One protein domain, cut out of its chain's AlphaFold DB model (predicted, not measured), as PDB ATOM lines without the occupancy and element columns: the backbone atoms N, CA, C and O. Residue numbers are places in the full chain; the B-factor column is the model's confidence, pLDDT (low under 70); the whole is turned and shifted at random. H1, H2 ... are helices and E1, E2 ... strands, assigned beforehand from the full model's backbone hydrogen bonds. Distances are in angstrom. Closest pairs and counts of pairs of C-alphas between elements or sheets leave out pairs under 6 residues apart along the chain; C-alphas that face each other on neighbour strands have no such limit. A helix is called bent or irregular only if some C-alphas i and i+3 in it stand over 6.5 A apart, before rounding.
ATOM      1  N   ALA A 365     -21.026  86.422 -47.587       91.88
ATOM      2  CA  ALA A 365     -19.610  86.686 -47.323       91.88
ATOM      3  C   ALA A 365     -19.393  87.663 -46.155       91.88
ATOM      4  O   ALA A 365     -18.546  87.414 -45.298       91.88
ATOM      5  N   VAL A 366     -20.194  88.732 -46.078       93.62
ATOM      6  CA  VAL A 366     -20.112  89.724 -44.991       93.62
ATOM      7  C   VAL A 366     -20.497  89.091 -43.657       93.62
ATOM      8  O   VAL A 366     -19.818  89.282 -42.648       93.62
ATOM      9  N   TRP A 367     -21.561  88.287 -43.652       93.62
ATOM     10  CA  TRP A 367     -21.990  87.549 -42.468       93.62
ATOM     11  C   TRP A 367     -20.944  86.522 -42.019       93.62
ATOM     12  O   TRP A 367     -20.631  86.447 -40.829       93.62
ATOM     13  N   ALA A 368     -20.372  85.758 -42.948       91.81
ATOM     14  CA  ALA A 368     -19.339  84.770 -42.661       91.81
ATOM     15  C   ALA A 368     -18.073  85.428 -42.089       91.81
ATOM     16  O   ALA A 368     -17.524  84.938 -41.101       91.81
ATOM     17  N   GLU A 369     -17.654  86.571 -42.637       91.44
ATOM     18  CA  GLU A 369     -16.536  87.350 -42.104       91.44
ATOM     19  C   GLU A 369     -16.837  87.874 -40.693       91.44
ATOM     20  O   GLU A 369     -16.019  87.726 -39.780       91.44
ATOM     21  N   LEU A 370     -18.036  88.428 -40.479       89.88
ATOM     22  CA  LEU A 370     -18.481  88.900 -39.169       89.88
ATOM     23  C   LEU A 370     -18.463  87.763 -38.138       89.88
ATOM     24  O   LEU A 370     -17.949  87.930 -37.030       89.88
ATOM     25  N   ALA A 371     -18.980  86.588 -38.491       89.00
ATOM     26  CA  ALA A 371     -18.934  85.433 -37.607       89.00
ATOM     27  C   ALA A 371     -17.515  84.913 -37.387       89.00
ATOM     28  O   ALA A 371     -17.211  84.503 -36.268       89.00
ATOM     29  N   GLY A 372     -16.634  84.982 -38.388       86.25
ATOM     30  CA  GLY A 372     -15.209  84.690 -38.241       86.25
ATOM     31  C   GLY A 372     -14.556  85.584 -37.187       86.25
ATOM     32  O   GLY A 372     -13.932  85.083 -36.256       86.25
ATOM     33  N   ARG A 373     -14.812  86.898 -37.245       84.50
ATOM     34  CA  ARG A 373     -14.321  87.871 -36.250       84.50
ATOM     35  C   ARG A 373     -14.881  87.636 -34.848       84.50
ATOM     36  O   ARG A 373     -14.216  87.933 -33.862       84.50
ATOM     37  N   MET A 374     -16.106  87.124 -34.746       76.44
ATOM     38  CA  MET A 374     -16.745  86.854 -33.457       76.44
ATOM     39  C   MET A 374     -16.502  85.429 -32.927       76.44
ATOM     40  O   MET A 374     -16.900  85.120 -31.799       76.44
ATOM     41  N   SER A 375     -15.930  84.528 -33.727       68.50
ATOM     42  CA  SER A 375     -15.756  83.123 -33.350       68.50
ATOM     43  C   SER A 375     -14.779  83.016 -32.176       68.50
ATOM     44  O   SER A 375     -13.666  83.529 -32.264       68.50
ATOM     45  N   PRO A 376     -15.164  82.385 -31.052       62.78
ATOM     46  CA  PRO A 376     -14.220  82.136 -29.980       62.78
ATOM     47  C   PRO A 376     -13.242  81.035 -30.396       62.78
ATOM     48  O   PRO A 376     -13.560  80.243 -31.288       62.78
ATOM     49  N   TRP A 394     -35.464  61.471 -25.017       94.25
ATOM     50  CA  TRP A 394     -35.125  62.893 -24.837       94.25
ATOM     51  C   TRP A 394     -34.646  63.268 -23.424       94.25
ATOM     52  O   TRP A 394     -33.827  64.165 -23.270       94.25
ATOM     53  N   TRP A 395     -35.122  62.579 -22.382       90.19
ATOM     54  CA  TRP A 395     -34.752  62.851 -20.989       90.19
ATOM     55  C   TRP A 395     -33.322  62.404 -20.631       90.19
ATOM     56  O   TRP A 395     -32.796  62.832 -19.601       90.19
ATOM     57  N   ARG A 396     -32.681  61.568 -21.465       91.81
ATOM     58  CA  ARG A 396     -31.248  61.232 -21.362       91.81
ATOM     59  C   ARG A 396     -30.348  62.274 -22.022       91.81
ATOM     60  O   ARG A 396     -29.167  62.339 -21.689       91.81
ATOM     61  N   VAL A 397     -30.895  63.111 -22.900       92.75
ATOM     62  CA  VAL A 397     -30.164  64.220 -23.517       92.75
ATOM     63  C   VAL A 397     -30.103  65.374 -22.517       92.75
ATOM     64  O   VAL A 397     -31.128  65.946 -22.141       92.75
ATOM     65  N   ARG A 398     -28.897  65.704 -22.042       89.75
ATOM     66  CA  ARG A 398     -28.688  66.661 -20.942       89.75
ATOM     67  C   ARG A 398     -29.254  68.045 -21.259       89.75
ATOM     68  O   ARG A 398     -29.931  68.624 -20.414       89.75
ATOM     69  N   SER A 399     -29.007  68.552 -22.460       89.25
ATOM     70  CA  SER A 399     -29.514  69.849 -22.923       89.25
ATOM     71  C   SER A 399     -31.045  69.906 -22.967       89.25
ATOM     72  O   SER A 399     -31.633  70.837 -22.418       89.25
ATOM     73  N   LEU A 400     -31.722  68.879 -23.499       92.38
ATOM     74  CA  LEU A 400     -33.190  68.795 -23.455       92.38
ATOM     75  C   LEU A 400     -33.728  68.681 -22.025       92.38
ATOM     76  O   LEU A 400     -34.759  69.277 -21.703       92.38
ATOM     77  N   ARG A 401     -33.029  67.964 -21.136       90.75
ATOM     78  CA  ARG A 401     -33.392  67.903 -19.715       90.75
ATOM     79  C   ARG A 401     -33.291  69.278 -19.049       90.75
ATOM     80  O   ARG A 401     -34.214  69.659 -18.323       90.75
ATOM     81  N   GLN A 402     -32.261  70.056 -19.371       85.88
ATOM     82  CA  GLN A 402     -32.118  71.440 -18.916       85.88
ATOM     83  C   GLN A 402     -33.228  72.352 -19.447       85.88
ATOM     84  O   GLN A 402     -33.853  73.062 -18.657       85.88
ATOM     85  N   ILE A 403     -33.536  72.282 -20.747       88.94
ATOM     86  CA  ILE A 403     -34.648  73.029 -21.361       88.94
ATOM     87  C   ILE A 403     -35.971  72.667 -20.671       88.94
ATOM     88  O   ILE A 403     -36.770  73.542 -20.336       88.94
ATOM     89  N   SER A 404     -36.164  71.385 -20.341       87.38
ATOM     90  CA  SER A 404     -37.361  70.915 -19.642       87.38
ATOM     91  C   SER A 404     -37.464  71.351 -18.173       87.38
ATOM     92  O   SER A 404     -38.528  71.201 -17.571       87.38
ATOM     93  N   ARG A 405     -36.382  71.891 -17.586       84.81
ATOM     94  CA  ARG A 405     -36.247  72.262 -16.162       84.81
ATOM     95  C   ARG A 405     -36.507  71.117 -15.172       84.81
ATOM     96  O   ARG A 405     -36.779  71.367 -13.998       84.81
ATOM     97  N   VAL A 406     -36.407  69.864 -15.616       84.69
ATOM     98  CA  VAL A 406     -36.610  68.684 -14.756       84.69
ATOM     99  C   VAL A 406     -35.526  68.583 -13.677       84.69
ATOM    100  O   VAL A 406     -35.807  68.100 -12.585       84.69
ATOM    101  N   ASP A 407     -34.330  69.132 -13.916       76.19
ATOM    102  CA  ASP A 407     -33.249  69.171 -12.920       76.19
ATOM    103  C   ASP A 407     -33.677  69.870 -11.613       76.19
ATOM    104  O   ASP A 407     -33.318  69.425 -10.526       76.19
ATOM    105  N   GLY A 408     -34.517  70.912 -11.693       76.31
ATOM    106  CA  GLY A 408     -35.056  71.584 -10.503       76.31
ATOM    107  C   GLY A 408     -36.012  70.703  -9.692       76.31
ATOM    108  O   GLY A 408     -36.092  70.828  -8.472       76.31
ATOM    109  N   VAL A 409     -36.715  69.774 -10.354       81.25
ATOM    110  CA  VAL A 409     -37.578  68.784  -9.687       81.25
ATOM    111  C   VAL A 409     -36.726  67.768  -8.940       81.25
ATOM    112  O   VAL A 409     -37.020  67.464  -7.790       81.25
ATOM    113  N   VAL A 410     -35.653  67.285  -9.571       77.31
ATOM    114  CA  VAL A 410     -34.713  66.347  -8.943       77.31
ATOM    115  C   VAL A 410     -34.032  66.996  -7.742       77.31
ATOM    116  O   VAL A 410     -34.013  66.394  -6.676       77.31
ATOM    117  N   GLY A 411     -33.548  68.236  -7.870       73.94
ATOM    118  CA  GLY A 411     -32.963  68.972  -6.746       73.94
ATOM    119  C   GLY A 411     -33.942  69.137  -5.583       73.94
ATOM    120  O   GLY A 411     -33.590  68.871  -4.436       73.94
ATOM    121  N   GLY A 412     -35.201  69.479  -5.879       76.56
ATOM    122  CA  GLY A 412     -36.263  69.515  -4.874       76.56
ATOM    123  C   GLY A 412     -36.481  68.159  -4.192       76.56
ATOM    124  O   GLY A 412     -36.541  68.105  -2.967       76.56
ATOM    125  N   LEU A 413     -36.546  67.066  -4.960       77.56
ATOM    126  CA  LEU A 413     -36.726  65.708  -4.437       77.56
ATOM    127  C   LEU A 413     -35.547  65.280  -3.551       77.56
ATOM    128  O   LEU A 413     -35.763  64.709  -2.489       77.56
ATOM    129  N   VAL A 414     -34.312  65.586  -3.956       75.75
ATOM    130  CA  VAL A 414     -33.106  65.311  -3.162       75.75
ATOM    131  C   VAL A 414     -33.168  66.049  -1.826       75.75
ATOM    132  O   VAL A 414     -32.942  65.430  -0.794       75.75
ATOM    133  N   CYS A 415     -33.558  67.327  -1.810       75.69
ATOM    134  CA  CYS A 415     -33.770  68.059  -0.557       75.69
ATOM    135  C   CYS A 415     -34.850  67.413   0.326       75.69
ATOM    136  O   CYS A 415     -34.676  67.357   1.540       75.69
ATOM    137  N   VAL A 416     -35.929  66.882  -0.265       81.31
ATOM    138  CA  VAL A 416     -36.941  66.117   0.487       81.31
ATOM    139  C   VAL A 416     -36.330  64.855   1.088       81.31
ATOM    140  O   VAL A 416     -36.504  64.626   2.277       81.31
ATOM    141  N   LEU A 417     -35.594  64.063   0.306       76.94
ATOM    142  CA  LEU A 417     -34.968  62.826   0.779       76.94
ATOM    143  C   LEU A 417     -33.941  63.085   1.886       76.94
ATOM    144  O   LEU A 417     -33.937  62.363   2.877       76.94
ATOM    145  N   ILE A 418     -33.124  64.135   1.758       75.62
ATOM    146  CA  ILE A 418     -32.192  64.558   2.811       75.62
ATOM    147  C   ILE A 418     -32.974  64.988   4.054       75.62
ATOM    148  O   ILE A 418     -32.650  64.554   5.152       75.62
ATOM    149  N   GLY A 419     -34.034  65.786   3.888       77.00
ATOM    150  CA  GLY A 419     -34.898  66.191   4.994       77.00
ATOM    151  C   GLY A 419     -35.512  64.999   5.735       77.00
ATOM    152  O   GLY A 419     -35.493  64.975   6.963       77.00
ATOM    153  N   VAL A 420     -35.981  63.981   5.003       77.69
ATOM    154  CA  VAL A 420     -36.475  62.715   5.575       77.69
ATOM    155  C   VAL A 420     -35.350  61.951   6.275       77.69
ATOM    156  O   VAL A 420     -35.539  61.498   7.399       77.69
ATOM    157  N   GLY A 421     -34.173  61.829   5.660       72.00
ATOM    158  CA  GLY A 421     -33.027  61.130   6.251       72.00
ATOM    159  C   GLY A 421     -32.556  61.767   7.561       72.00
ATOM    160  O   GLY A 421     -32.363  61.065   8.550       72.00
ATOM    161  N   CYS A 422     -32.462  63.099   7.600       77.25
ATOM    162  CA  CYS A 422     -32.157  63.848   8.818       77.25
ATOM    163  C   CYS A 422     -33.245  63.695   9.886       77.25
ATOM    164  O   CYS A 422     -32.935  63.766  11.066       77.25
ATOM    165  N   TRP A 423     -34.503  63.493   9.490       70.44
ATOM    166  CA  TRP A 423     -35.603  63.270  10.429       70.44
ATOM    167  C   TRP A 423     -35.564  61.872  11.066       70.44
ATOM    168  O   TRP A 423     -35.932  61.719  12.224       70.44
ATOM    169  N   VAL A 424     -35.086  60.860  10.333       71.38
ATOM    170  CA  VAL A 424     -34.951  59.479  10.835       71.38
ATOM    171  C   VAL A 424     -33.729  59.311  11.749       71.38
ATOM    172  O   VAL A 424     -33.701  58.399  12.573       71.38
ATOM    173  N   GLN A 425     -32.713  60.173  11.634       72.75
ATOM    174  CA  GLN A 425     -31.517  60.080  12.469       72.75
ATOM    175  C   GLN A 425     -31.699  60.786  13.827       72.75
ATOM    176  O   GLN A 425     -31.829  62.009  13.862       72.75
ATOM    177  N   PRO A 426     -31.608  60.060  14.959       58.31
ATOM    178  CA  PRO A 426     -31.832  60.620  16.297       58.31
ATOM    179  C   PRO A 426     -30.759  61.630  16.740       58.31
ATOM    180  O   PRO A 426     -30.953  62.347  17.715       58.31
ATOM    181  N   SER A 427     -29.621  61.687  16.042       62.41
ATOM    182  CA  SER A 427     -28.484  62.567  16.342       62.41
ATOM    183  C   SER A 427     -28.544  63.932  15.650       62.41
ATOM    184  O   SER A 427     -27.768  64.826  15.992       62.41
ATOM    185  N   VAL A 428     -29.430  64.118  14.668       56.00
ATOM    186  CA  VAL A 428     -29.505  65.357  13.885       56.00
ATOM    187  C   VAL A 428     -30.579  66.252  14.488       56.00
ATOM    188  O   VAL A 428     -31.707  65.818  14.704       56.00
ATOM    189  N   LYS A 429     -30.246  67.521  14.758       59.56
ATOM    190  CA  LYS A 429     -31.202  68.490  15.313       59.56
ATOM    191  C   LYS A 429     -32.447  68.555  14.422       59.56
ATOM    192  O   LYS A 429     -32.369  68.972  13.261       59.56
ATOM    193  N   THR A 430     -33.592  68.189  14.991       64.50
ATOM    194  CA  THR A 430     -34.890  67.985  14.326       64.50
ATOM    195  C   THR A 430     -35.307  69.175  13.452       64.50
ATOM    196  O   THR A 430     -35.920  68.996  12.397       64.50
ATOM    197  N   GLY A 431     -34.893  70.392  13.822       65.31
ATOM    198  CA  GLY A 431     -35.166  71.615  13.066       65.31
ATOM    199  C   GLY A 431     -34.559  71.669  11.660       65.31
ATOM    200  O   GLY A 431     -35.213  72.141  10.726       65.31
ATOM    201  N   GLN A 432     -33.343  71.150  11.461       71.06
ATOM    202  CA  GLN A 432     -32.677  71.195  10.152       71.06
ATOM    203  C   GLN A 432     -33.323  70.235   9.148       71.06
ATOM    204  O   GLN A 432     -33.544  70.611   7.994       71.06
ATOM    205  N   GLY A 433     -33.691  69.027   9.589       74.75
ATOM    206  CA  GLY A 433     -34.377  68.044   8.745       74.75
ATOM    207  C   GLY A 433     -35.731  68.555   8.252       74.75
ATOM    208  O   GLY A 433     -36.034  68.491   7.059       74.75
ATOM    209  N   VAL A 434     -36.508  69.174   9.147       74.81
ATOM    210  CA  VAL A 434     -37.811  69.767   8.815       74.81
ATOM    211  C   VAL A 434     -37.675  70.932   7.829       74.81
ATOM    212  O   VAL A 434     -38.439  71.012   6.863       74.81
ATOM    213  N   PHE A 435     -36.689  71.816   8.018       76.12
ATOM    214  CA  PHE A 435     -36.432  72.914   7.084       76.12
ATOM    215  C   PHE A 435     -36.074  72.406   5.679       76.12
ATOM    216  O   PHE A 435     -36.666  72.856   4.694       76.12
ATOM    217  N   LEU A 436     -35.154  71.440   5.577       77.94
ATOM    218  CA  LEU A 436     -34.747  70.849   4.297       77.94
ATOM    219  C   LEU A 436     -35.908  70.143   3.597       77.94
ATOM    220  O   LEU A 436     -36.070  70.283   2.382       77.94
ATOM    221  N   LEU A 437     -36.763  69.466   4.367       81.50
ATOM    222  CA  LEU A 437     -37.969  68.833   3.856       81.50
ATOM    223  C   LEU A 437     -38.928  69.871   3.261       81.50
ATOM    224  O   LEU A 437     -39.320  69.751   2.100       81.50
ATOM    225  N   LEU A 438     -39.264  70.931   4.002       79.81
ATOM    226  CA  LEU A 438     -40.158  71.985   3.510       79.81
ATOM    227  C   LEU A 438     -39.599  72.712   2.283       79.81
ATOM    228  O   LEU A 438     -40.329  72.932   1.309       79.81
ATOM    229  N   LEU A 439     -38.312  73.066   2.311       80.25
ATOM    230  CA  LEU A 439     -37.630  73.706   1.190       80.25
ATOM    231  C   LEU A 439     -37.652  72.798  -0.046       80.25
ATOM    232  O   LEU A 439     -38.013  73.248  -1.136       80.25
ATOM    233  N   GLY A 440     -37.341  71.512   0.131       82.31
ATOM    234  CA  GLY A 440     -37.381  70.514  -0.931       82.31
ATOM    235  C   GLY A 440     -38.769  70.365  -1.547       82.31
ATOM    236  O   GLY A 440     -38.905  70.331  -2.773       82.31
ATOM    237  N   VAL A 441     -39.824  70.368  -0.729       82.06
ATOM    238  CA  VAL A 441     -41.215  70.306  -1.207       82.06
ATOM    239  C   VAL A 441     -41.581  71.554  -2.001       82.06
ATOM    240  O   VAL A 441     -42.121  71.443  -3.106       82.06
ATOM    241  N   ALA A 442     -41.269  72.745  -1.487       79.50
ATOM    242  CA  ALA A 442     -41.555  73.999  -2.178       79.50
ATOM    243  C   ALA A 442     -40.841  74.066  -3.540       79.50
ATOM    244  O   ALA A 442     -41.480  74.347  -4.562       79.50
ATOM    245  N   LEU A 443     -39.546  73.732  -3.573       79.44
ATOM    246  CA  LEU A 443     -38.751  73.665  -4.799       79.44
ATOM    247  C   LEU A 443     -39.298  72.621  -5.777       79.44
ATOM    248  O   LEU A 443     -39.430  72.920  -6.965       79.44
ATOM    249  N   SER A 444     -39.690  71.441  -5.292       82.38
ATOM    250  CA  SER A 444     -40.280  70.380  -6.116       82.38
ATOM    251  C   SER A 444     -41.582  70.832  -6.769       82.38
ATOM    252  O   SER A 444     -41.770  70.646  -7.970       82.38
ATOM    253  N   VAL A 445     -42.481  71.470  -6.014       81.88
ATOM    254  CA  VAL A 445     -43.783  71.929  -6.522       81.88
ATOM    255  C   VAL A 445     -43.612  73.040  -7.558       81.88
ATOM    256  O   VAL A 445     -44.228  72.984  -8.628       81.88
ATOM    257  N   VAL A 446     -42.772  74.039  -7.273       78.69
ATOM    258  CA  VAL A 446     -42.505  75.151  -8.197       78.69
ATOM    259  C   VAL A 446     -41.830  74.638  -9.468       78.69
ATOM    260  O   VAL A 446     -42.299  74.935 -10.571       78.69
ATOM    261  N   SER A 447     -40.795  73.810  -9.330       78.94
ATOM    262  CA  SER A 447     -40.060  73.249 -10.466       78.94
ATOM    263  C   SER A 447     -40.942  72.338 -11.310       78.94
ATOM    264  O   SER A 447     -40.960  72.477 -12.529       78.94
ATOM    265  N   THR A 448     -41.763  71.486 -10.687       82.12
ATOM    266  CA  THR A 448     -42.695  70.602 -11.408       82.12
ATOM    267  C   THR A 448     -43.711  71.423 -12.184       82.12
ATOM    268  O   THR A 448     -43.991  71.144 -13.347       82.12
ATOM    269  N   ARG A 449     -44.245  72.487 -11.577       81.19
ATOM    270  CA  ARG A 449     -45.176  73.386 -12.258       81.19
ATOM    271  C   ARG A 449     -44.525  74.063 -13.464       81.19
ATOM    272  O   ARG A 449     -45.166  74.144 -14.509       81.19
ATOM    273  N   HIS A 450     -43.291  74.549 -13.334       76.31
ATOM    274  CA  HIS A 450     -42.566  75.156 -14.450       76.31
ATOM    275  C   HIS A 450     -42.255  74.141 -15.553       76.31
ATOM    276  O   HIS A 450     -42.540  74.418 -16.721       76.31
ATOM    277  N   ALA A 451     -41.757  72.960 -15.183       81.25
ATOM    278  CA  ALA A 451     -41.450  71.874 -16.103       81.25
ATOM    279  C   ALA A 451     -42.697  71.431 -16.879       81.25
ATOM    280  O   ALA A 451     -42.670  71.358 -18.101       81.25
ATOM    281  N   VAL A 452     -43.831  71.221 -16.207       78.50
ATOM    282  CA  VAL A 452     -45.076  70.788 -16.864       78.50
ATOM    283  C   VAL A 452     -45.682  71.885 -17.740       78.50
ATOM    284  O   VAL A 452     -46.223  71.585 -18.800       78.50
ATOM    285  N   ALA A 453     -45.644  73.145 -17.300       76.56
ATOM    286  CA  ALA A 453     -46.331  74.221 -18.009       76.56
ATOM    287  C   ALA A 453     -45.572  74.738 -19.238       76.56
ATOM    288  O   ALA A 453     -46.230  75.231 -20.150       76.56
ATOM    289  N   HIS A 454     -44.238  74.656 -19.247       75.81
ATOM    290  CA  HIS A 454     -43.417  75.241 -20.314       75.81
ATOM    291  C   HIS A 454     -42.284  74.305 -20.770       75.81
ATOM    292  O   HIS A 454     -41.991  74.243 -21.945       75.81
ATOM    293  N   GLY A 455     -41.664  73.513 -19.890       84.62
ATOM    294  CA  GLY A 455     -40.435  72.788 -20.253       84.62
ATOM    295  C   GLY A 455     -40.630  71.467 -21.013       84.62
ATOM    296  O   GLY A 455     -39.995  71.220 -22.034       84.62
ATOM    297  N   VAL A 456     -41.467  70.567 -20.494       87.62
ATOM    298  CA  VAL A 456     -41.560  69.176 -20.980       87.62
ATOM    299  C   VAL A 456     -42.249  69.096 -22.340       87.62
ATOM    300  O   VAL A 456     -41.888  68.254 -23.161       87.62
ATOM    301  N   ALA A 457     -43.249  69.946 -22.581       87.94
ATOM    302  CA  ALA A 457     -43.920  70.007 -23.876       87.94
ATOM    303  C   ALA A 457     -42.941  70.467 -24.965       87.94
ATOM    304  O   ALA A 457     -42.786  69.765 -25.962       87.94
ATOM    305  N   ASP A 458     -42.217  71.557 -24.710       88.38
ATOM    306  CA  ASP A 458     -41.249  72.137 -25.640       88.38
ATOM    307  C   ASP A 458     -40.105  71.152 -25.923       88.38
ATOM    308  O   ASP A 458     -39.828  70.844 -27.080       88.38
ATOM    309  N   ALA A 459     -39.538  70.518 -24.889       93.62
ATOM    310  CA  ALA A 459     -38.497  69.500 -25.057       93.62
ATOM    311  C   ALA A 459     -38.963  68.295 -25.899       93.62
ATOM    312  O   ALA A 459     -38.200  67.763 -26.703       93.62
ATOM    313  N   ARG A 460     -40.226  67.865 -25.760       94.50
ATOM    314  CA  ARG A 460     -40.800  66.786 -26.586       94.50
ATOM    315  C   ARG A 460     -41.064  67.217 -28.023       94.50
ATOM    316  O   ARG A 460     -41.007  66.375 -28.916       94.50
ATOM    317  N   VAL A 461     -41.429  68.476 -28.257       93.50
ATOM    318  CA  VAL A 461     -41.594  69.018 -29.614       93.50
ATOM    319  C   VAL A 461     -40.230  69.097 -30.298       93.50
ATOM    320  O   VAL A 461     -40.082  68.538 -31.378       93.50
ATOM    321  N   LEU A 462     -39.220  69.654 -29.626       95.50
ATOM    322  CA  LEU A 462     -37.843  69.723 -30.123       95.50
ATOM    323  C   LEU A 462     -37.252  68.335 -30.394       95.50
ATOM    324  O   LEU A 462     -36.676  68.104 -31.452       95.50
ATOM    325  N   ALA A 463     -37.452  67.371 -29.491       96.25
ATOM    326  CA  ALA A 463     -37.003  65.998 -29.710       96.25
ATOM    327  C   ALA A 463     -37.678  65.343 -30.925       96.25
ATOM    328  O   ALA A 463     -37.028  64.603 -31.659       96.25
ATOM    329  N   ARG A 464     -38.975  65.601 -31.147       95.69
ATOM    330  CA  ARG A 464     -39.690  65.105 -32.334       95.69
ATOM    331  C   ARG A 464     -39.188  65.771 -33.610       95.69
ATOM    332  O   ARG A 464     -38.945  65.063 -34.579       95.69
ATOM    333  N   ALA A 465     -38.978  67.085 -33.586       95.38
ATOM    334  CA  ALA A 465     -38.420  67.822 -34.714       95.38
ATOM    335  C   ALA A 465     -37.016  67.305 -35.082       95.38
ATOM    336  O   ALA A 465     -36.747  66.989 -36.235       95.38
ATOM    337  N   ALA A 466     -36.147  67.095 -34.089       95.94
ATOM    338  CA  ALA A 466     -34.794  66.587 -34.307       95.94
ATOM    339  C   ALA A 466     -34.743  65.160 -34.883       95.94
ATOM    340  O   ALA A 466     -33.785  64.815 -35.573       95.94
ATOM    341  N   LYS A 467     -35.761  64.334 -34.600       95.81
ATOM    342  CA  LYS A 467     -35.902  62.963 -35.120       95.81
ATOM    343  C   LYS A 467     -36.548  62.890 -36.501       95.81
ATOM    344  O   LYS A 467     -36.652  61.791 -37.039       95.81
ATOM    345  N   ALA A 468     -37.007  64.006 -37.065       93.94
ATOM    346  CA  ALA A 468     -37.630  63.981 -38.378       93.94
ATOM    347  C   ALA A 468     -36.647  63.418 -39.432       93.94
ATOM    348  O   ALA A 468     -35.454  63.749 -39.392       93.94
ATOM    349  N   PRO A 469     -37.118  62.551 -40.346       89.06
ATOM    350  CA  PRO A 469     -36.250  61.874 -41.308       89.06
ATOM    351  C   PRO A 469     -35.741  62.822 -42.398       89.06
ATOM    352  O   PRO A 469     -34.617  62.664 -42.860       89.06
ATOM    353  N   VAL A 470     -36.541  63.826 -42.768       91.25
ATOM    354  CA  VAL A 470     -36.198  64.797 -43.811       91.25
ATOM    355  C   VAL A 470     -35.305  65.892 -43.230       91.25
ATOM    356  O   VAL A 470     -35.711  66.607 -42.308       91.25
ATOM    357  N   SER A 471     -34.099  66.018 -43.782       93.44
ATOM    358  CA  SER A 471     -33.182  67.133 -43.548       93.44
ATOM    359  C   SER A 471     -33.105  68.030 -44.777       93.44
ATOM    360  O   SER A 471     -33.019  67.539 -45.898       93.44
ATOM    361  N   VAL A 472     -33.114  69.342 -44.551       95.56
ATOM    362  CA  VAL A 472     -32.893  70.353 -45.589       95.56
ATOM    363  C   VAL A 472     -31.563  71.045 -45.282       95.56
ATOM    364  O   VAL A 472     -31.505  71.783 -44.293       95.56
ATOM    365  N   PRO A 473     -30.496  70.801 -46.063       96.06
ATOM    366  CA  PRO A 473     -29.215  71.452 -45.836       96.06
ATOM    367  C   PRO A 473     -29.333  72.941 -46.167       96.06
ATOM    368  O   PRO A 473     -29.860  73.314 -47.218       96.06
ATOM    369  N   ARG A 474     -28.857  73.803 -45.266       96.56
ATOM    370  CA  ARG A 474     -28.790  75.252 -45.484       96.56
ATOM    371  C   ARG A 474     -27.475  75.834 -44.977       96.56
ATOM    372  O   ARG A 474     -27.080  75.510 -43.854       96.56
ATOM    373  N   PRO A 475     -26.801  76.701 -45.749       96.56
ATOM    374  CA  PRO A 475     -25.696  77.489 -45.232       96.56
ATOM    375  C   PRO A 475     -26.181  78.358 -44.070       96.56
ATOM    376  O   PRO A 475     -27.290  78.901 -44.094       96.56
ATOM    377  N   TYR A 476     -25.362  78.466 -43.033       95.69
ATOM    378  CA  TYR A 476     -25.662  79.256 -41.853       95.69
ATOM    379  C   TYR A 476     -24.470  80.110 -41.445       95.69
ATOM    380  O   TYR A 476     -23.310  79.787 -41.715       95.69
ATOM    381  N   VAL A 477     -24.789  81.173 -40.717       94.75
ATOM    382  CA  VAL A 477     -23.847  82.004 -39.981       94.75
ATOM    383  C   VAL A 477     -24.356  82.162 -38.550       94.75
ATOM    384  O   VAL A 477     -25.521  82.482 -38.320       94.75
ATOM    385  N   LEU A 478     -23.489  81.913 -37.573       92.69
ATOM    386  CA  LEU A 478     -23.783  82.038 -36.153       92.69
ATOM    387  C   LEU A 478     -23.357  83.416 -35.642       92.69
ATOM    388  O   LEU A 478     -22.170  83.739 -35.566       92.69
ATOM    389  N   VAL A 479     -24.337  84.202 -35.210       91.81
ATOM    390  CA  VAL A 479     -24.128  85.535 -34.638       91.81
ATOM    391  C   VAL A 479     -24.709  85.636 -33.233       91.81
ATOM    392  O   VAL A 479     -25.484  84.785 -32.796       91.81
ATOM    393  N   SER A 480     -24.289  86.651 -32.484       87.50
ATOM    394  CA  SER A 480     -24.865  86.951 -31.173       87.50
ATOM    395  C   SER A 480     -25.916  88.036 -31.328       87.50
ATOM    396  O   SER A 480     -25.646  89.059 -31.945       87.50
ATOM    397  N   ASP A 481     -27.085  87.826 -30.733       86.56
ATOM    398  CA  ASP A 481     -28.077  88.880 -30.563       86.56
ATOM    399  C   ASP A 481     -27.472  89.982 -29.665       86.56
ATOM    400  O   ASP A 481     -27.112  89.693 -28.516       86.56
ATOM    401  N   PRO A 482     -27.333  91.233 -30.144       81.31
ATOM    402  CA  PRO A 482     -26.785  92.328 -29.346       81.31
ATOM    403  C   PRO A 482     -27.602  92.629 -28.081       81.31
ATOM    404  O   PRO A 482     -27.067  93.188 -27.124       81.31
ATOM    405  N   CYS A 483     -28.891  92.275 -28.057       76.69
ATOM    406  CA  CYS A 483     -29.800  92.614 -26.965       76.69
ATOM    407  C   CYS A 483     -29.743  91.635 -25.796       76.69
ATOM    408  O   CYS A 483     -29.762  92.062 -24.638       76.69
ATOM    409  N   ASP A 484     -29.727  90.329 -26.067       72.31
ATOM    410  CA  ASP A 484     -29.726  89.304 -25.015       72.31
ATOM    411  C   ASP A 484     -28.437  88.471 -24.951       72.31
ATOM    412  O   ASP A 484     -28.285  87.655 -24.038       72.31
ATOM    413  N   GLY A 485     -27.496  88.707 -25.873       81.31
ATOM    414  CA  GLY A 485     -26.244  87.962 -26.006       81.31
ATOM    415  C   GLY A 485     -26.443  86.519 -26.478       81.31
ATOM    416  O   GLY A 485     -25.491  85.734 -26.487       81.31
ATOM    417  N   GLY A 486     -27.674  86.137 -26.821       84.94
ATOM    418  CA  GLY A 486     -28.045  84.791 -27.214       84.94
ATOM    419  C   GLY A 486     -27.528  84.438 -28.610       84.94
ATOM    420  O   GLY A 486     -27.437  85.305 -29.475       84.94
ATOM    421  N   PRO A 487     -27.185  83.166 -28.860       89.69
ATOM    422  CA  PRO A 487     -26.802  82.724 -30.192       89.69
ATOM    423  C   PRO A 487     -28.006  82.706 -31.145       89.69
ATOM    424  O   PRO A 487     -29.079  82.182 -30.824       89.69
ATOM    425  N   VAL A 488     -27.802  83.253 -32.339       92.75
ATOM    426  CA  VAL A 488     -28.776  83.334 -33.425       92.75
ATOM    427  C   VAL A 488     -28.129  82.794 -34.697       92.75
ATOM    428  O   VAL A 488     -27.037  83.210 -35.073       92.75
ATOM    429  N   LEU A 489     -28.804  81.856 -35.355       94.94
ATOM    430  CA  LEU A 489     -28.419  81.357 -36.668       94.94
ATOM    431  C   LEU A 489     -29.107  82.201 -37.738       94.94
ATOM    432  O   LEU A 489     -30.336  82.258 -37.788       94.94
ATOM    433  N   VAL A 490     -28.310  82.833 -38.587       96.00
ATOM    434  CA  VAL A 490     -28.749  83.452 -39.836       96.00
ATOM    435  C   VAL A 490     -28.597  82.395 -40.922       96.00
ATOM    436  O   VAL A 490     -27.505  81.869 -41.127       96.00
ATOM    437  N   LEU A 491     -29.705  82.021 -41.549       96.88
ATOM    438  CA  LEU A 491     -29.795  80.934 -42.516       96.88
ATOM    439  C   LEU A 491     -29.943  81.510 -43.921       96.88
ATOM    440  O   LEU A 491     -30.596  82.536 -44.122       96.88
ATOM    441  N   PHE A 492     -29.333  80.820 -44.875       96.81
ATOM    442  CA  PHE A 492     -29.318  81.194 -46.279       96.81
ATOM    443  C   PHE A 492     -29.964  80.089 -47.128       96.81
ATOM    444  O   PHE A 492     -30.023  78.929 -46.696       96.81
ATOM    445  N   PRO A 493     -30.421  80.412 -48.349       95.75
ATOM    446  CA  PRO A 493     -30.896  79.417 -49.304       95.75
ATOM    447  C   PRO A 493     -29.865  78.299 -49.540       95.75
ATOM    448  O   PRO A 493     -28.661  78.528 -49.483       95.75
ATOM    449  N   ALA A 494     -30.326  77.079 -49.845       92.31
ATOM    450  CA  ALA A 494     -29.467  75.889 -49.964       92.31
ATOM    451  C   ALA A 494     -28.309  76.030 -50.979       92.31
ATOM    452  O   ALA A 494     -27.277  75.384 -50.825       92.31
ATOM    453  N   HIS A 495     -28.474  76.891 -51.986       90.12
ATOM    454  CA  HIS A 495     -27.491  77.172 -53.036       90.12
ATOM    455  C   HIS A 495     -26.969  78.613 -52.967       90.12
ATOM    456  O   HIS A 495     -26.725  79.232 -53.997       90.12
ATOM    457  N   ALA A 496     -26.865  79.169 -51.758       90.25
ATOM    458  CA  ALA A 496     -26.373  80.523 -51.562       90.25
ATOM    459  C   ALA A 496     -24.923  80.678 -52.044       90.25
ATOM    460  O   ALA A 496     -24.041  79.903 -51.675       90.25
ATOM    461  N   ASP A 497     -24.696  81.716 -52.840       92.25
ATOM    462  CA  ASP A 497     -23.374  82.219 -53.194       92.25
ATOM    463  C   ASP A 497     -22.900  83.294 -52.196       92.25
ATOM    464  O   ASP A 497     -23.606  83.680 -51.262       92.25
ATOM    465  N   ALA A 498     -21.688  83.811 -52.403       91.00
ATOM    466  CA  ALA A 498     -21.090  84.849 -51.561       91.00
ATOM    467  C   ALA A 498     -21.920  86.146 -51.482       91.00
ATOM    468  O   ALA A 498     -21.767  86.907 -50.524       91.00
ATOM    469  N   THR A 499     -22.781  86.398 -52.473       92.12
ATOM    470  CA  THR A 499     -23.623  87.595 -52.600       92.12
ATOM    471  C   THR A 499     -25.047  87.397 -52.091       92.12
ATOM    472  O   THR A 499     -25.765  88.376 -51.901       92.12
ATOM    473  N   THR A 500     -25.447  86.155 -51.825       94.50
ATOM    474  CA  THR A 500     -26.822  85.798 -51.484       94.50
ATOM    475  C   THR A 500     -27.212  86.359 -50.118       94.50
ATOM    476  O   THR A 500     -26.457  86.275 -49.146       94.50
ATOM    477  N   GLU A 501     -28.411  86.932 -50.052       94.38
ATOM    478  CA  GLU A 501     -29.004  87.461 -48.826       94.38
ATOM    479  C   GLU A 501     -29.633  86.340 -47.976       94.38
ATOM    480  O   GLU A 501     -30.064  85.312 -48.510       94.38
ATOM    481  N   PRO A 502     -29.709  86.512 -46.646       95.62
ATOM    482  CA  PRO A 502     -30.324  85.524 -45.771       95.62
ATOM    483  C   PRO A 502     -31.848  85.495 -45.923       95.62
ATOM    484  O   PRO A 502     -32.491  86.535 -46.092       95.62
ATOM    485  N   ASP A 503     -32.432  84.302 -45.797       95.31
ATOM    486  CA  ASP A 503     -33.869  84.064 -45.974       95.31
ATOM    487  C   ASP A 503     -34.573  83.565 -44.700       95.31
ATOM    488  O   ASP A 503     -35.805  83.558 -44.626       95.31
ATOM    489  N   ALA A 504     -33.821  83.200 -43.656       95.94
ATOM    490  CA  ALA A 504     -34.391  82.865 -42.356       95.94
ATOM    491  C   ALA A 504     -33.457  83.188 -41.177       95.94
ATOM    492  O   ALA A 504     -32.235  83.247 -41.299       95.94
ATOM    493  N   VAL A 505     -34.049  83.364 -39.995       95.56
ATOM    494  CA  VAL A 505     -33.341  83.556 -38.724       95.56
ATOM    495  C   VAL A 505     -33.899  82.599 -37.676       95.56
ATOM    496  O   VAL A 505     -35.115  82.441 -37.535       95.56
ATOM    497  N   LEU A 506     -33.009  81.979 -36.902       95.12
ATOM    498  CA  LEU A 506     -33.365  81.023 -35.860       95.12
ATOM    499  C   LEU A 506     -32.587  81.282 -34.566       95.12
ATOM    500  O   LEU A 506     -31.379  81.071 -34.483       95.12
ATOM    501  N   ALA A 507     -33.297  81.691 -33.514       92.31
ATOM    502  CA  ALA A 507     -32.714  81.815 -32.180       92.31
ATOM    503  C   ALA A 507     -32.517  80.426 -31.558       92.31
ATOM    504  O   ALA A 507     -33.454  79.621 -31.524       92.31
ATOM    505  N   VAL A 508     -31.335  80.158 -31.007       92.44
ATOM    506  CA  VAL A 508     -30.975  78.844 -30.456       92.44
ATOM    507  C   VAL A 508     -30.587  78.933 -28.980       92.44
ATOM    508  O   VAL A 508     -30.215  79.984 -28.458       92.44
ATOM    509  N   HIS A 509     -30.744  77.828 -28.256       87.56
ATOM    510  CA  HIS A 509     -30.279  77.722 -26.882       87.56
ATOM    511  C   HIS A 509     -28.747  77.647 -26.857       87.56
ATOM    512  O   HIS A 509     -28.164  76.903 -27.648       87.56
ATOM    513  N   PRO A 510     -28.078  78.360 -25.933       79.44
ATOM    514  CA  PRO A 510     -26.650  78.176 -25.743       79.44
ATOM    515  C   PRO A 510     -26.387  76.755 -25.239       79.44
ATOM    516  O   PRO A 510     -27.109  76.247 -24.377       79.44
ATOM    517  N   SER A 511     -25.316  76.133 -25.727       65.94
ATOM    518  CA  SER A 511     -24.926  74.775 -25.328       65.94
ATOM    519  C   SER A 511     -24.604  74.650 -23.827       65.94
ATOM    520  O   SER A 511     -24.579  73.539 -23.295       65.94
ATOM    521  N   ARG A 512     -24.382  75.769 -23.111       63.09
ATOM    522  CA  ARG A 512     -24.190  75.803 -21.651       63.09
ATOM    523  C   ARG A 512     -24.918  76.977 -20.973       63.09
ATOM    524  O   ARG A 512     -24.879  78.091 -21.486       63.09
ATOM    525  N   PRO A 513     -25.516  76.762 -19.782       49.53
ATOM    526  CA  PRO A 513     -26.197  77.818 -19.028       49.53
ATOM    527  C   PRO A 513     -25.272  78.746 -18.228       49.53
ATOM    528  O   PRO A 513     -25.709  79.823 -17.828       49.53
ATOM    529  N   ASN A 514     -24.014  78.364 -17.988       44.34
ATOM    530  CA  ASN A 514     -23.120  79.100 -17.093       44.34
ATOM    531  C   ASN A 514     -21.949  79.704 -17.879       44.34
ATOM    532  O   ASN A 514     -20.901  79.080 -18.003       44.34
ATOM    533  N   GLY A 515     -22.149  80.931 -18.367       42.88
ATOM    534  CA  GLY A 515     -21.073  81.867 -18.690       42.88
ATOM    535  C   GLY A 515     -20.745  82.013 -20.174       42.88
ATOM    536  O   GLY A 515     -20.016  81.181 -20.692       42.88
ATOM    537  N   TRP A 516     -21.264  83.087 -20.795       39.75
ATOM    538  CA  TRP A 516     -20.656  84.034 -21.768       39.75
ATOM    539  C   TRP A 516     -19.713  83.556 -22.888       39.75
ATOM    540  O   TRP A 516     -19.253  84.362 -23.687       39.75
ATOM    541  N   THR A 517     -19.427  82.273 -23.000       49.50
ATOM    542  CA  THR A 517     -18.429  81.723 -23.900       49.50
ATOM    543  C   THR A 517     -19.151  80.765 -24.821       49.50
ATOM    544  O   THR A 517     -19.805  79.823 -24.374       49.50
ATOM    545  N   ARG A 518     -19.032  80.982 -26.135       52.69
ATOM    546  CA  ARG A 518     -19.555  80.061 -27.159       52.69
ATOM    547  C   ARG A 518     -18.748  78.740 -27.196       52.69
ATOM    548  O   ARG A 518     -18.727  78.048 -28.205       52.69
ATOM    549  N   GLN A 519     -18.082  78.387 -26.090       51.62
ATOM    550  CA  GLN A 519     -17.302  77.168 -25.906       51.62
ATOM    551  C   GLN A 519     -18.223  75.955 -26.048       51.62
ATOM    552  O   GLN A 519     -19.034  75.650 -25.168       51.62
ATOM    553  N   GLY A 520     -18.082  75.265 -27.180       54.03
ATOM    554  CA  GLY A 520     -18.853  74.075 -27.534       54.03
ATOM    555  C   GLY A 520     -19.905  74.293 -28.622       54.03
ATOM    556  O   GLY A 520     -20.663  73.361 -28.889       54.03
ATOM    557  N   MET A 521     -19.984  75.485 -29.220       61.41
ATOM    558  CA  MET A 521     -20.754  75.717 -30.444       61.41
ATOM    559  C   MET A 521     -19.874  75.467 -31.679       61.41
ATOM    560  O   MET A 521     -18.652  75.559 -31.583       61.41
ATOM    561  N   ALA A 522     -20.500  75.084 -32.792       64.69
ATOM    562  CA  ALA A 522     -19.840  74.809 -34.068       64.69
ATOM    563  C   ALA A 522     -19.169  76.058 -34.668       64.69
ATOM    564  O   ALA A 522     -19.301  77.160 -34.126       64.69
ATOM    565  N   SER A 523     -18.468  75.884 -35.793       76.94
ATOM    566  CA  SER A 523     -17.832  76.971 -36.546       76.94
ATOM    567  C   SER A 523     -18.788  78.148 -36.780       76.94
ATOM    568  O   SER A 523     -20.000  77.970 -36.955       76.94
ATOM    569  N   GLY A 524     -18.242  79.371 -36.788       85.50
ATOM    570  CA  GLY A 524     -19.016  80.604 -36.966       85.50
ATOM    571  C   GLY A 524     -19.831  80.647 -38.264       85.50
ATOM    572  O   GLY A 524     -20.868  81.300 -38.305       85.50
ATOM    573  N   ALA A 525     -19.418  79.908 -39.290       91.94
ATOM    574  CA  ALA A 525     -20.181  79.669 -40.509       91.94
ATOM    575  C   ALA A 525     -20.040  78.201 -40.939       91.94
ATOM    576  O   ALA A 525     -19.043  77.549 -40.612       91.94
ATOM    577  N   GLY A 526     -21.034  77.679 -41.656       93.31
ATOM    578  CA  GLY A 526     -21.034  76.302 -42.150       93.31
ATOM    579  C   GLY A 526     -22.349  75.920 -42.820       93.31
ATOM    580  O   GLY A 526     -23.123  76.788 -43.222       93.31
ATOM    581  N   THR A 527     -22.627  74.620 -42.911       94.62
ATOM    582  CA  THR A 527     -23.909  74.081 -43.390       94.62
ATOM    583  C   THR A 527     -24.626  73.374 -42.245       94.62
ATOM    584  O   THR A 527     -24.025  72.592 -41.512       94.62
ATOM    585  N   ALA A 528     -25.912  73.671 -42.070       95.06
ATOM    586  CA  ALA A 528     -26.769  73.071 -41.062       95.06
ATOM    587  C   ALA A 528     -27.847  72.225 -41.737       95.06
ATOM    588  O   ALA A 528     -28.560  72.697 -42.624       95.06
ATOM    589  N   ASP A 529     -28.025  71.000 -41.259       96.31
ATOM    590  CA  ASP A 529     -29.131  70.138 -41.655       96.31
ATOM    591  C   ASP A 529     -30.369  70.502 -40.835       96.31
ATOM    592  O   ASP A 529     -30.517  70.118 -39.669       96.31
ATOM    593  N   LEU A 530     -31.284  71.263 -41.429       96.56
ATOM    594  CA  LEU A 530     -32.523  71.665 -40.774       96.56
ATOM    595  C   LEU A 530     -33.520  70.509 -40.764       96.56
ATOM    596  O   LEU A 530     -33.917  70.012 -41.820       96.56
ATOM    597  N   ARG A 531     -33.955  70.090 -39.570       96.12
ATOM    598  CA  ARG A 531     -34.935  69.008 -39.398       96.12
ATOM    599  C   ARG A 531     -36.205  69.478 -38.712       96.12
ATOM    600  O   ARG A 531     -36.177  70.311 -37.809       96.12
ATOM    601  N   GLY A 532     -37.312  68.840 -39.081       87.06
ATOM    602  CA  GLY A 532     -38.495  68.791 -38.233       87.06
ATOM    603  C   GLY A 532     -39.450  69.960 -38.321       87.06
ATOM    604  O   GLY A 532     -39.922  70.342 -37.264       87.06
ATOM    605  N   TRP A 533     -39.762  70.414 -39.540       92.81
ATOM    606  CA  TRP A 533     -40.772  71.407 -39.949       92.81
ATOM    607  C   TRP A 533     -42.178  71.155 -39.369       92.81
ATOM    608  O   TRP A 533     -43.114  70.775 -40.066       92.81
ATOM    609  N   LEU A 534     -42.315  71.301 -38.053       90.31
ATOM    610  CA  LEU A 534     -43.555  71.056 -37.329       90.31
ATOM    611  C   LEU A 534     -44.327  72.370 -37.196       90.31
ATOM    612  O   LEU A 534     -43.959  73.235 -36.394       90.31
ATOM    613  N   ASP A 535     -45.436  72.478 -37.923       86.38
ATOM    614  CA  ASP A 535     -46.366  73.606 -37.831       86.38
ATOM    615  C   ASP A 535     -47.130  73.561 -36.506       86.38
ATOM    616  O   ASP A 535     -48.171  72.922 -36.346       86.38
ATOM    617  N   THR A 536     -46.574  74.226 -35.497       74.12
ATOM    618  CA  THR A 536     -47.154  74.264 -34.147       74.12
ATOM    619  C   THR A 536     -47.979  75.526 -33.885       74.12
ATOM    620  O   THR A 536     -48.703  75.595 -32.884       74.12
ATOM    621  N   GLY A 537     -47.948  76.512 -34.786       75.31
ATOM    622  CA  GLY A 537     -48.713  77.741 -34.635       75.31
ATOM    623  C   GLY A 537     -48.375  78.833 -35.655       75.31
ATOM    624  O   GLY A 537     -47.588  78.606 -36.564       75.31
ATOM    625  N   PRO A 538     -48.963  80.031 -35.483       74.06
ATOM    626  CA  PRO A 538     -48.774  81.173 -36.383       74.06
ATOM    627  C   PRO A 538     -47.366  81.787 -36.329       74.06
ATOM    628  O   PRO A 538     -47.056  82.652 -37.132       74.06
ATOM    629  N   GLU A 539     -46.526  81.360 -35.384       75.88
ATOM    630  CA  GLU A 539     -45.161  81.869 -35.193       75.88
ATOM    631  C   GLU A 539     -44.132  81.203 -36.128       75.88
ATOM    632  O   GLU A 539     -42.940  81.453 -35.993       75.88
ATOM    633  N   GLY A 540     -44.576  80.347 -37.054       86.06
ATOM    634  CA  GLY A 540     -43.723  79.602 -37.983       86.06
ATOM    635  C   GLY A 540     -43.466  78.156 -37.544       86.06
ATOM    636  O   GLY A 540     -43.915  77.738 -36.466       86.06
ATOM    637  N   PRO A 541     -42.756  77.367 -38.365       93.69
ATOM    638  CA  PRO A 541     -42.447  75.980 -38.059       93.69
ATOM    639  C   PRO A 541     -41.386  75.888 -36.956       93.69
ATOM    640  O   PRO A 541     -40.421  76.658 -36.906       93.69
ATOM    641  N   VAL A 542     -41.532  74.914 -36.059       94.38
ATOM    642  CA  VAL A 542     -40.427  74.531 -35.167       94.38
ATOM    643  C   VAL A 542     -39.420  73.781 -36.019       94.38
ATOM    644  O   VAL A 542     -39.816  72.869 -36.724       94.38
ATOM    645  N   VAL A 543     -38.142  74.148 -35.966       95.94
ATOM    646  CA  VAL A 543     -37.067  73.476 -36.713       95.94
ATOM    647  C   VAL A 543     -35.885  73.267 -35.775       95.94
ATOM    648  O   VAL A 543     -35.609  74.115 -34.924       95.94
ATOM    649  N   VAL A 544     -35.205  72.126 -35.892       96.88
ATOM    650  CA  VAL A 544     -33.986  71.813 -35.140       96.88
ATOM    651  C   VAL A 544     -32.816  71.676 -36.115       96.88
ATOM    652  O   VAL A 544     -32.781  70.704 -36.875       96.88
ATOM    653  N   PRO A 545     -31.871  72.629 -36.115       96.19
ATOM    654  CA  PRO A 545     -30.646  72.540 -36.899       96.19
ATOM    655  C   PRO A 545     -29.721  71.457 -36.350       96.19
ATOM    656  O   PRO A 545     -29.530  71.334 -35.139       96.19
ATOM    657  N   TRP A 546     -29.122  70.696 -37.257       94.56
ATOM    658  CA  TRP A 546     -28.026  69.783 -36.974       94.56
ATOM    659  C   TRP A 546     -26.747  70.340 -37.583       94.56
ATOM    660  O   TRP A 546     -26.687  70.559 -38.788       94.56
ATOM    661  N   ILE A 547     -25.743  70.576 -36.749       92.31
ATOM    662  CA  ILE A 547     -24.456  71.137 -37.160       92.31
ATOM    663  C   ILE A 547     -23.369  70.181 -36.687       92.31
ATOM    664  O   ILE A 547     -23.382  69.775 -35.523       92.31
ATOM    665  N   ASP A 548     -22.487  69.758 -37.590       89.19
ATOM    666  CA  ASP A 548     -21.437  68.764 -37.320       89.19
ATOM    667  C   ASP A 548     -21.981  67.483 -36.657       89.19
ATOM    668  O   ASP A 548     -21.423  66.949 -35.692       89.19
ATOM    669  N   GLY A 549     -23.149  67.026 -37.123       88.69
ATOM    670  CA  GLY A 549     -23.841  65.857 -36.578       88.69
ATOM    671  C   GLY A 549     -24.460  66.060 -35.189       88.69
ATOM    672  O   GLY A 549     -24.871  65.083 -34.566       88.69
ATOM    673  N   ARG A 550     -24.560  67.298 -34.682       90.06
ATOM    674  CA  ARG A 550     -25.111  67.604 -33.352       90.06
ATOM    675  C   ARG A 550     -26.384  68.443 -33.437       90.06
ATOM    676  O   ARG A 550     -26.390  69.448 -34.147       90.06
ATOM    677  N   PRO A 551     -27.443  68.103 -32.681       93.56
ATOM    678  CA  PRO A 551     -28.640  68.928 -32.633       93.56
ATOM    679  C   PRO A 551     -28.372  70.214 -31.845       93.56
ATOM    680  O   PRO A 551     -27.904  70.180 -30.705       93.56
ATOM    681  N   VAL A 552     -28.734  71.348 -32.432       93.00
ATOM    682  CA  VAL A 552     -28.743  72.655 -31.778       93.00
ATOM    683  C   VAL A 552     -30.197  73.040 -31.521       93.00
ATOM    684  O   VAL A 552     -31.001  73.195 -32.436       93.00
ATOM    685  N   TRP A 553     -30.573  73.144 -30.248       94.38
ATOM    686  CA  TRP A 553     -31.974  73.298 -29.856       94.38
ATOM    687  C   TRP A 553     -32.475  74.711 -30.118       94.38
ATOM    688  O   TRP A 553     -31.965  75.671 -29.537       94.38
ATOM    689  N   SER A 554     -33.506  74.844 -30.946       93.50
ATOM    690  CA  SER A 554     -34.156  76.125 -31.186       93.50
ATOM    691  C   SER A 554     -34.866  76.635 -29.931       93.50
ATOM    692  O   SER A 554     -35.504  75.890 -29.190       93.50
ATOM    693  N   ARG A 555     -34.710  77.933 -29.671       90.06
ATOM    694  CA  ARG A 555     -35.377  78.666 -28.586       90.06
ATOM    695  C   ARG A 555     -36.690  79.291 -29.061       90.06
ATOM    696  O   ARG A 555     -37.551  79.605 -28.241       90.06
ATOM    697  N   ARG A 556     -36.817  79.512 -30.369       86.62
ATOM    698  CA  ARG A 556     -38.004  80.035 -31.056       86.62
ATOM    699  C   ARG A 556     -38.221  79.289 -32.367       86.62
ATOM    700  O   ARG A 556     -37.324  78.592 -32.833       86.62
ATOM    701  N   ASN A 557     -39.399  79.466 -32.949       91.75
ATOM    702  CA  ASN A 557     -39.714  78.944 -34.272       91.75
ATOM    703  C   ASN A 557     -38.849  79.632 -35.339       91.75
ATOM    704  O   ASN A 557     -38.316  80.724 -35.115       91.75
ATOM    705  N   LEU A 558     -38.690  78.965 -36.480       94.12
ATOM    706  CA  LEU A 558     -37.991  79.517 -37.630       94.12
ATOM    707  C   LEU A 558     -38.763  80.737 -38.136       94.12
ATOM    708  O   LEU A 558     -39.940  80.620 -38.479       94.12
ATOM    709  N   ARG A 559     -38.102  81.898 -38.184       93.19
ATOM    710  CA  ARG A 559     -38.667  83.099 -38.794       93.19
ATOM    711  C   ARG A 559     -38.069  83.269 -40.179       93.19
ATOM    712  O   ARG A 559     -36.872  83.517 -40.298       93.19
ATOM    713  N   GLU A 560     -38.911  83.181 -41.194       93.31
ATOM    714  CA  GLU A 560     -38.554  83.599 -42.547       93.31
ATOM    715  C   GLU A 560     -38.380  85.118 -42.575       93.31
ATOM    716  O   GLU A 560     -39.155  85.856 -41.958       93.31
ATOM    717  N   ILE A 561     -37.333  85.570 -43.251       93.62
ATOM    718  CA  ILE A 561     -37.003  86.982 -43.403       93.62
ATOM    719  C   ILE A 561     -36.810  87.305 -44.878       93.62
ATOM    720  O   ILE A 561     -36.378  86.469 -45.668       93.62
ATOM    721  N   ARG A 562     -37.123  88.541 -45.257       92.19
ATOM    722  CA  ARG A 562     -36.860  89.058 -46.600       92.19
ATOM    723  C   ARG A 562     -36.115  90.371 -46.478       92.19
ATOM    724  O   ARG A 562     -36.668  91.344 -45.981       92.19
ATOM    725  N   ALA A 563     -34.883  90.441 -46.971       87.19
ATOM    726  CA  ALA A 563     -34.087  91.671 -46.905       87.19
ATOM    727  C   ALA A 563     -34.703  92.845 -47.697       87.19
ATOM    728  O   ALA A 563     -34.344  94.001 -47.458       87.19
ATOM    729  N   SER A 564     -35.674  92.590 -48.580       86.56
ATOM    730  CA  SER A 564     -36.517  93.618 -49.205       86.56
ATOM    731  C   SER A 564     -37.508  94.278 -48.234       86.56
ATOM    732  O   SER A 564     -37.890  95.430 -48.441       86.56
ATOM    733  N   VAL A 565     -37.899  93.596 -47.155       90.31
ATOM    734  CA  VAL A 565     -38.817  94.107 -46.133       90.31
ATOM    735  C   VAL A 565     -38.031  94.938 -45.120       90.31
ATOM    736  O   VAL A 565     -37.118  94.448 -44.457       90.31
ATOM    737  N   ALA A 566     -38.413  96.207 -44.954       88.19
ATOM    738  CA  ALA A 566     -37.697  97.160 -44.100       88.19
ATOM    739  C   ALA A 566     -37.504  96.666 -42.650       88.19
ATOM    740  O   ALA A 566     -36.433  96.850 -42.076       88.19
ATOM    741  N   ALA A 567     -38.508  95.994 -42.076       85.31
ATOM    742  CA  ALA A 567     -38.442  95.458 -40.714       85.31
ATOM    743  C   ALA A 567     -37.421  94.315 -40.567       85.31
ATOM    744  O   ALA A 567     -36.708  94.242 -39.566       85.31
ATOM    745  N   ASP A 568     -37.331  93.435 -41.564       91.69
ATOM    746  CA  ASP A 568     -36.367  92.333 -41.572       91.69
ATOM    747  C   ASP A 568     -34.953  92.848 -41.851       91.69
ATOM    748  O   ASP A 568     -33.996  92.429 -41.203       91.69
ATOM    749  N   ARG A 569     -34.823  93.837 -42.741       91.06
ATOM    750  CA  ARG A 569     -33.565  94.547 -42.984       91.06
ATOM    751  C   ARG A 569     -33.033  95.225 -41.719       91.06
ATOM    752  O   ARG A 569     -31.842  95.126 -41.435       91.06
ATOM    753  N   ALA A 570     -33.904  95.876 -40.947       88.19
ATOM    754  CA  ALA A 570     -33.540  96.491 -39.671       88.19
ATOM    755  C   ALA A 570     -33.075  95.442 -38.647       88.19
ATOM    756  O   ALA A 570     -32.056  95.630 -37.985       88.19
ATOM    757  N   LEU A 571     -33.763  94.297 -38.560       88.69
ATOM    758  CA  LEU A 571     -33.338  93.174 -37.720       88.69
ATOM    759  C   LEU A 571     -31.951  92.646 -38.122       88.69
ATOM    760  O   LEU A 571     -31.112  92.413 -37.255       88.69
ATOM    761  N   LEU A 572     -31.701  92.464 -39.419       92.81
ATOM    762  CA  LEU A 572     -30.407  92.006 -39.924       92.81
ATOM    763  C   LEU A 572     -29.287  93.002 -39.602       92.81
ATOM    764  O   LEU A 572     -28.237  92.603 -39.109       92.81
ATOM    765  N   ARG A 573     -29.521  94.304 -39.799       90.75
ATOM    766  CA  ARG A 573     -28.564  95.358 -39.415       90.75
ATOM    767  C   ARG A 573     -28.287  95.379 -37.922       90.75
ATOM    768  O   ARG A 573     -27.130  95.492 -37.523       90.75
ATOM    769  N   HIS A 574     -29.329  95.203 -37.117       87.75
ATOM    770  CA  HIS A 574     -29.195  95.090 -35.676       87.75
ATOM    771  C   HIS A 574     -28.281  93.917 -35.301       87.75
ATOM    772  O   HIS A 574     -27.309  94.109 -34.578       87.75
ATOM    773  N   LEU A 575     -28.520  92.729 -35.861       90.25
ATOM    774  CA  LEU A 575     -27.685  91.545 -35.634       90.25
ATOM    775  C   LEU A 575     -26.228  91.716 -36.111       90.25
ATOM    776  O   LEU A 575     -25.339  91.072 -35.557       90.25
ATOM    777  N   MET A 576     -25.959  92.595 -37.083       90.31
ATOM    778  CA  MET A 576     -24.591  92.957 -37.493       90.31
ATOM    779  C   MET A 576     -23.886  93.927 -36.532       90.31
ATOM    780  O   MET A 576     -22.714  94.240 -36.729       90.31
ATOM    781  N   GLY A 577     -24.574  94.428 -35.503       84.19
ATOM    782  CA  GLY A 577     -24.027  95.420 -34.581       84.19
ATOM    783  C   GLY A 577     -23.924  96.824 -35.182       84.19
ATOM    784  O   GLY A 577     -23.175  97.647 -34.657       84.19
TER     785      GLY A 577
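AT A GLANCE: This is residues 365 to 376 and 394 to 577 of the 599 residues of an uncharacterized protein of Streptomyces sp. Tu 6176 (UniProt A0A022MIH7). A small head, built on a five-stranded sheet curled like part of a barrel, stands at one end of a long helical hairpin of H3 and H4a. The bent helix H4 passes from this hairpin into the head, where its arm H4b is over E4 and E5, while H1 and H5 are on the opposite face of the sheet. The printed part has 196 residues, with five named helices and five named strands in the order H1 H2 H3 H4 E1 E2 E3 E4 E5 H5, a mixed class; the sheet E3 E2 E1 E4 E5 is antiparallel. The whole is loose, with a radius of gyration of the C-alphas of 21.2 A, and spans 74 by 33 by 31 A, with the hairpin as an arm along the length.

IN THESE COORDINATES: H1, residues 365 to 374, begins at C-alpha 365 at (-19.610, 86.686, -47.323). H2 is residues 398 to 403, and H3 is residues 406 to 424, 27.2 A long. H4, residues 430 to 466, was assigned as one helix by its hydrogen bonds but is bent, with C-alphas 453 and 456 7.6 A apart; its arms are H4a, residues 430 to 453, 34.9 A, and H4b, residues 456 to 466. E1 is residues 471 to 480, 24.8 A, E2 487 to 491, E3 504 to 507, E4 525 to 535, 27.0 A, and E5 541 to 547. H5, residues 566 to 575, ends at C-alpha 575 at (-27.685, 91.545, -35.634).

HOW THE PARTS SIT: E1, E2 and E3 form a meander, each strand the antiparallel neighbour of the one before, and with E4 beside E1 a Greek key. Within hydrogen-bond range are N 477 and O 490, 2.8 A, across the neighbour strands E1 and E2; N 506 and O 489, 2.8 A, across E3 and E2; N 474 and O 528, 2.9 A, across E1 and E4; and N 544 and O 531, 2.8 A, across E4 and E5. The sheet is folded, E3 and E2 facing E4 and E5 with E1 as hinge. H1 is on it at a height of 7.2 A, its closest C-alphas to E1 being Ala 368 and Val 477, 5.9 A. H5 is on the same face, 10.9 A high, over E3 and E2. H4b is on the opposite face, 9.2 A high; its C-alpha 465 is 3.7 A from that of Gly 532 in E4. H2 touches H4b, the closest C-alphas being Leu 400 and Ala 459, 5.6 A. H3 and H4a, a helical hairpin, touch at a shallow tilt of 21 degrees, opposite ways, with C-alphas 419 and 437 closest at 4.2 A. Every O i to N i+4 pair is within hydrogen-bond range in H1, H2, H3, H4a, H4b and H5.

THE WHOLE: The two C-alphas farthest apart, of Pro 426 and Thr 499, are 74.4 A apart. Residues 377 to 393 are not printed, and C-alphas 376 and 394 are 28.9 A apart across this cut. The links E2 to E3, E3 to E4 and E5 to H5 are long. Confidence is under 70 at residues 375 to 376, 426 to 431 and 511 to 522.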